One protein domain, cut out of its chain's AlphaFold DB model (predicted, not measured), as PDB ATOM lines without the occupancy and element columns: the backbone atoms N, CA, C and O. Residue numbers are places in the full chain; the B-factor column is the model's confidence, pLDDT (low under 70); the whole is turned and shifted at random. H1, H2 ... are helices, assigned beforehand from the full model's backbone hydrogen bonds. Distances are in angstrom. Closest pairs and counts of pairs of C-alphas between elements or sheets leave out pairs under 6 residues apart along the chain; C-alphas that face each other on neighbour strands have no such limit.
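This is residues 8 to 29 and 91 to 114 of the 245 residues of the protein "APG6_N domain-containing protein" of Clastoptera arizonana (Arizona spittle bug) (UniProt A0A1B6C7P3). One helix, H2, forms one side of a ring of chain; the unnamed stretch 8 to 22, with short H1 after it, forms another, and residues 107 to 114 fold back from H2's end towards residue 12. The printed part has 46 residues with two named helices, H1 then H2, and no named strand; its class is all helix, though under half of the residues are in them. It is compact, radius of gyration of the C-alphas 10.5 A, spanning 28 by 22 by 18 A.

Find C-alpha 91 at (-28.855, -63.956, -9.557); from there H2, residues 91 to 106, runs 22.4 A to C-alpha 106 at (-38.456, -44.713, -3.142). H1, residues 23 to 27, begins at (-24.367, -61.638, 1.705).

H2, with residues 92 to 96 alone, only just touches H1, with 3 pairs of C-alphas within 8 A; the closest, Val 26 and His 92, are 6.1 A apart. In H2 every O i to N i+4 pair is within hydrogen-bond range; in H1, 0 of 1, and 1 of 2 O i to N i+3 pairs.

Look for the cut: residues 30 to 90 are not printed, and C-alphas 29 and 91 are 13.5 A apart. Model confidence is under 70 at residues 8 to 9 and 105 to 111.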
ATOM      1  N   VAL A   8     -22.139 -51.295 -15.678       57.66
ATOM      2  CA  VAL A   8     -22.950 -50.650 -14.640       57.66
ATOM      3  C   VAL A   8     -22.301 -50.990 -13.302       57.66
ATOM      4  O   VAL A   8     -22.356 -52.134 -12.853       57.66
ATOM      5  N   GLN A   9     -21.611 -50.020 -12.706       64.19
ATOM      6  CA  GLN A   9     -20.996 -50.158 -11.390       64.19
ATOM      7  C   GLN A   9     -21.794 -49.305 -10.410       64.19
ATOM      8  O   GLN A   9     -21.850 -48.087 -10.548       64.19
ATOM      9  N   PHE A  10     -22.425 -49.952  -9.435       76.56
ATOM     10  CA  PHE A  10     -23.137 -49.257  -8.374       76.56
ATOM     11  C   PHE A  10     -22.133 -48.643  -7.402       76.56
ATOM     12  O   PHE A  10     -21.321 -49.360  -6.808       76.56
ATOM     13  N   VAL A  11     -22.159 -47.321  -7.267       83.19
ATOM     14  CA  VAL A  11     -21.187 -46.560  -6.479       83.19
ATOM     15  C   VAL A  11     -21.871 -45.749  -5.391       83.19
ATOM     16  O   VAL A  11     -23.015 -45.329  -5.540       83.19
ATOM     17  N   CYS A  12     -21.146 -45.518  -4.301       85.06
ATOM     18  CA  CYS A  12     -21.559 -44.586  -3.263       85.06
ATOM     19  C   CYS A  12     -21.628 -43.166  -3.834       85.06
ATOM     20  O   CYS A  12     -20.662 -42.712  -4.451       85.06
ATOM     21  N   GLN A  13     -22.708 -42.432  -3.561       83.75
ATOM     22  CA  GLN A  13     -22.866 -41.050  -4.036       83.75
ATOM     23  C   GLN A  13     -21.741 -40.116  -3.562       83.75
ATOM     24  O   GLN A  13     -21.342 -39.197  -4.276       83.75
ATOM     25  N   ARG A  14     -21.223 -40.338  -2.348       84.00
ATOM     26  CA  ARG A  14     -20.238 -39.450  -1.719       84.00
ATOM     27  C   ARG A  14     -18.800 -39.791  -2.098       84.00
ATOM     28  O   ARG A  14     -18.058 -38.901  -2.498       84.00
ATOM     29  N   CYS A  15     -18.388 -41.049  -1.935       88.06
ATOM     30  CA  CYS A  15     -16.993 -41.460  -2.132       88.06
ATOM     31  C   CYS A  15     -16.725 -42.118  -3.493       88.06
ATOM     32  O   CYS A  15     -15.573 -42.437  -3.797       88.06
ATOM     33  N   LEU A  16     -17.771 -42.338  -4.304       85.50
ATOM     34  CA  LEU A  16     -17.719 -42.986  -5.621       85.50
ATOM     35  C   LEU A  16     -17.083 -44.388  -5.607       85.50
ATOM     36  O   LEU A  16     -16.714 -44.923  -6.653       85.50
ATOM     37  N   GLN A  17     -16.956 -45.001  -4.428       84.19
ATOM     38  CA  GLN A  17     -16.463 -46.366  -4.284       84.19
ATOM     39  C   GLN A  17     -17.564 -47.369  -4.632       84.19
ATOM     40  O   GLN A  17     -18.736 -47.109  -4.341       84.19
ATOM     41  N   PRO A  18     -17.213 -48.524  -5.226       83.25
ATOM     42  CA  PRO A  18     -18.184 -49.560  -5.529       83.25
ATOM     43  C   PRO A  18     -18.822 -50.108  -4.263       83.25
ATOM     44  O   PRO A  18     -18.134 -50.577  -3.354       83.25
ATOM     45  N   LEU A  19     -20.147 -50.105  -4.246       79.88
ATOM     46  CA  LEU A  19     -20.924 -50.661  -3.156       79.88
ATOM     47  C   LEU A  19     -20.948 -52.181  -3.270       79.88
ATOM     48  O   LEU A  19     -21.219 -52.749  -4.331       79.88
ATOM     49  N   LYS A  20     -20.660 -52.846  -2.155       78.25
ATOM     50  CA  LYS A  20     -20.837 -54.287  -2.008       78.25
ATOM     51  C   LYS A  20     -22.049 -54.505  -1.126       78.25
ATOM     52  O   LYS A  20     -22.091 -53.990  -0.016       78.25
ATOM     53  N   LEU A  21     -23.019 -55.255  -1.633       77.12
ATOM     54  CA  LEU A  21     -24.107 -55.726  -0.793       77.12
ATOM     55  C   LEU A  21     -23.579 -56.795   0.158       77.12
ATOM     56  O   LEU A  21     -22.733 -57.613  -0.216       77.12
ATOM     57  N   ASP A  22     -24.101 -56.788   1.376       79.56
ATOM     58  CA  ASP A  22     -23.864 -57.864   2.322       79.56
ATOM     59  C   ASP A  22     -24.493 -59.178   1.815       79.56
ATOM     60  O   ASP A  22     -25.514 -59.173   1.120       79.56
ATOM     61  N   GLN A  23     -23.892 -60.322   2.159       77.19
ATOM     62  CA  GLN A  23     -24.367 -61.638   1.705       77.19
ATOM     63  C   GLN A  23     -25.801 -61.950   2.158       77.19
ATOM     64  O   GLN A  23     -26.492 -62.721   1.491       77.19
ATOM     65  N   SER A  24     -26.268 -61.331   3.244       78.19
ATOM     66  CA  SER A  24     -27.651 -61.441   3.718       78.19
ATOM     67  C   SER A  24     -28.686 -60.902   2.721       78.19
ATOM     68  O   SER A  24     -29.789 -61.440   2.641       78.19
ATOM     69  N   LEU A  25     -28.324 -59.909   1.900       74.00
ATOM     70  CA  LEU A  25     -29.220 -59.277   0.922       74.00
ATOM     71  C   LEU A  25     -29.340 -60.066  -0.387       74.00
ATOM     72  O   LEU A  25     -30.178 -59.753  -1.227       74.00
ATOM     73  N   VAL A  26     -28.519 -61.102  -0.576       73.94
ATOM     74  CA  VAL A  26     -28.512 -61.912  -1.803       73.94
ATOM     75  C   VAL A  26     -29.710 -62.868  -1.854       73.94
ATOM     76  O   VAL A  26     -30.167 -63.204  -2.943       73.94
ATOM     77  N   ASN A  27     -30.242 -63.266  -0.693       75.44
ATOM     78  CA  ASN A  27     -31.371 -64.189  -0.555       75.44
ATOM     79  C   ASN A  27     -32.538 -63.515   0.182       75.44
ATOM     80  O   ASN A  27     -32.927 -63.934   1.273       75.44
ATOM     81  N   LEU A  28     -33.085 -62.453  -0.406       74.12
ATOM     82  CA  LEU A  28     -34.270 -61.785   0.128       74.12
ATOM     83  C   LEU A  28     -35.532 -62.600  -0.174       74.12
ATOM     84  O   LEU A  28     -35.743 -63.056  -1.299       74.12
ATOM     85  N   GLY A  29     -36.379 -62.779   0.840       76.12
ATOM     86  CA  GLY A  29     -37.705 -63.359   0.660       76.12
ATOM     87  C   GLY A  29     -38.628 -62.404  -0.097       76.12
ATOM     88  O   GLY A  29     -38.499 -61.186   0.011       76.12
ATOM     89  N   HIS A  91     -27.908 -64.271 -10.628       75.62
ATOM     90  CA  HIS A  91     -28.855 -63.956  -9.557       75.62
ATOM     91  C   HIS A  91     -28.391 -62.753  -8.727       75.62
ATOM     92  O   HIS A  91     -29.146 -61.805  -8.541       75.62
ATOM     93  N   HIS A  92     -27.123 -62.738  -8.313       73.56
ATOM     94  CA  HIS A  92     -26.532 -61.634  -7.559       73.56
ATOM     95  C   HIS A  92     -26.597 -60.300  -8.324       73.56
ATOM     96  O   HIS A  92     -26.939 -59.268  -7.750       73.56
ATOM     97  N   MET A  93     -26.333 -60.305  -9.634       73.94
ATOM     98  CA  MET A  93     -26.449 -59.110 -10.484       73.94
ATOM     99  C   MET A  93     -27.900 -58.621 -10.645       73.94
ATOM    100  O   MET A  93     -28.131 -57.421 -10.731       73.94
ATOM    101  N   LYS A  94     -28.887 -59.526 -10.652       76.31
ATOM    102  CA  LYS A  94     -30.314 -59.158 -10.704       76.31
ATOM    103  C   LYS A  94     -30.820 -58.597  -9.378       76.31
ATOM    104  O   LYS A  94     -31.529 -57.597  -9.377       76.31
ATOM    105  N   VAL A  95     -30.448 -59.229  -8.264       78.31
ATOM    106  CA  VAL A  95     -30.838 -58.794  -6.914       78.31
ATOM    107  C   VAL A  95     -30.229 -57.433  -6.593       78.31
ATOM    108  O   VAL A  95     -30.936 -56.553  -6.119       78.31
ATOM    109  N   THR A  96     -28.950 -57.230  -6.929       75.56
ATOM    110  CA  THR A  96     -28.300 -55.914  -6.810       75.56
ATOM    111  C   THR A  96     -29.044 -54.860  -7.625       75.56
ATOM    112  O   THR A  96     -29.523 -53.897  -7.040       75.56
ATOM    113  N   ALA A  97     -29.245 -55.061  -8.931       77.38
ATOM    114  CA  ALA A  97     -29.959 -54.091  -9.766       77.38
ATOM    115  C   ALA A  97     -31.365 -53.753  -9.239       77.38
ATOM    116  O   ALA A  97     -31.712 -52.583  -9.135       77.38
ATOM    117  N   SER A  98     -32.137 -54.760  -8.814       78.25
ATOM    118  CA  SER A  98     -33.486 -54.543  -8.279       78.25
ATOM    119  C   SER A  98     -33.505 -53.754  -6.965       78.25
ATOM    120  O   SER A  98     -34.436 -52.986  -6.744       78.25
ATOM    121  N   LEU A  99     -32.522 -53.952  -6.083       78.25
ATOM    122  CA  LEU A  99     -32.402 -53.204  -4.826       78.25
ATOM    123  C   LEU A  99     -32.027 -51.742  -5.078       78.25
ATOM    124  O   LEU A  99     -32.595 -50.852  -4.454       78.25
ATOM    125  N   PHE A 100     -31.100 -51.492  -6.003       76.00
ATOM    126  CA  PHE A 100     -30.702 -50.134  -6.374       76.00
ATOM    127  C   PHE A 100     -31.848 -49.366  -7.039       76.00
ATOM    128  O   PHE A 100     -32.105 -48.227  -6.651       76.00
ATOM    129  N   ASP A 101     -32.585 -50.007  -7.951       76.50
ATOM    130  CA  ASP A 101     -33.780 -49.424  -8.574       76.50
ATOM    131  C   ASP A 101     -34.845 -49.083  -7.521       76.50
ATOM    132  O   ASP A 101     -35.490 -48.041  -7.594       76.50
ATOM    133  N   MET A 102     -35.026 -49.942  -6.514       76.75
ATOM    134  CA  MET A 102     -36.010 -49.740  -5.449       76.75
ATOM    135  C   MET A 102     -35.635 -48.590  -4.510       76.75
ATOM    136  O   MET A 102     -36.478 -47.753  -4.202       76.75
ATOM    137  N   VAL A 103     -34.369 -48.514  -4.090       73.50
ATOM    138  CA  VAL A 103     -33.871 -47.431  -3.226       73.50
ATOM    139  C   VAL A 103     -33.900 -46.088  -3.960       73.50
ATOM    140  O   VAL A 103     -34.301 -45.084  -3.374       73.50
ATOM    141  N   SER A 104     -33.545 -46.076  -5.247       70.62
ATOM    142  CA  SER A 104     -33.592 -44.874  -6.086       70.62
ATOM    143  C   SER A 104     -35.026 -44.444  -6.429       70.62
ATOM    144  O   SER A 104     -35.292 -43.256  -6.535       70.62
ATOM    145  N   ALA A 105     -35.975 -45.379  -6.559       69.94
ATOM    146  CA  ALA A 105     -37.375 -45.044  -6.832       69.94
ATOM    147  C   ALA A 105     -38.145 -44.561  -5.590       69.94
ATOM    148  O   ALA A 105     -39.102 -43.802  -5.727       69.94
ATOM    149  N   ASN A 106     -37.755 -45.015  -4.395       65.75
ATOM    150  CA  ASN A 106     -38.456 -44.713  -3.142       65.75
ATOM    151  C   ASN A 106     -37.845 -43.540  -2.358       65.75
ATOM    152  O   ASN A 106     -38.396 -43.156  -1.324       65.75
ATOM    153  N   SER A 107     -36.734 -42.966  -2.827       63.03
ATOM    154  CA  SER A 107     -36.085 -41.799  -2.224       63.03
ATOM    155  C   SER A 107     -35.693 -40.776  -3.292       63.03
ATOM    156  O   SER A 107     -35.375 -41.144  -4.414       63.03
ATOM    157  N   GLU A 108     -35.663 -39.484  -2.952       60.88
ATOM    158  CA  GLU A 108     -35.151 -38.415  -3.837       60.88
ATOM    159  C   GLU A 108     -33.614 -38.451  -3.996       60.88
ATOM    160  O   GLU A 108     -32.997 -37.507  -4.488       60.88
ATOM    161  N   VAL A 109     -32.970 -39.524  -3.530       60.38
ATOM    162  CA  VAL A 109     -31.519 -39.681  -3.512       60.38
ATOM    163  C   VAL A 109     -31.120 -40.616  -4.652       60.38
ATOM    164  O   VAL A 109     -31.334 -41.824  -4.593       60.38
ATOM    165  N   ASP A 110     -30.505 -40.045  -5.690       61.00
ATOM    166  CA  ASP A 110     -30.165 -40.748  -6.936       61.00
ATOM    167  C   ASP A 110     -29.285 -41.998  -6.731       61.00
ATOM    168  O   ASP A 110     -29.334 -42.925  -7.537       61.00
ATOM    169  N   HIS A 111     -28.433 -42.021  -5.695       67.12
ATOM    170  CA  HIS A 111     -27.500 -43.120  -5.420       67.12
ATOM    171  C   HIS A 111     -27.319 -43.328  -3.906       67.12
ATOM    172  O   HIS A 111     -27.119 -42.353  -3.182       67.12
ATOM    173  N   PRO A 112     -27.313 -44.569  -3.395       78.38
ATOM    174  CA  PRO A 112     -27.146 -44.819  -1.967       78.38
ATOM    175  C   PRO A 112     -25.729 -44.491  -1.473       78.38
ATOM    176  O   PRO A 112     -24.752 -44.473  -2.228       78.38
ATOM    177  N   LEU A 113     -25.614 -44.245  -0.169       82.88
ATOM    178  CA  LEU A 113     -24.344 -44.037   0.520       82.88
ATOM    179  C   LEU A 113     -23.784 -45.372   1.031       82.88
ATOM    180  O   LEU A 113     -24.530 -46.294   1.351       82.88
ATOM    181  N   CYS A 114     -22.457 -45.485   1.111       86.06
ATOM    182  CA  CYS A 114     -21.824 -46.584   1.840       86.06
ATOM    183  C   CYS A 114     -21.927 -46.350   3.353       86.06
ATOM    184  O   CYS A 114     -22.106 -45.212   3.782       86.06
TER     185      CYS A 114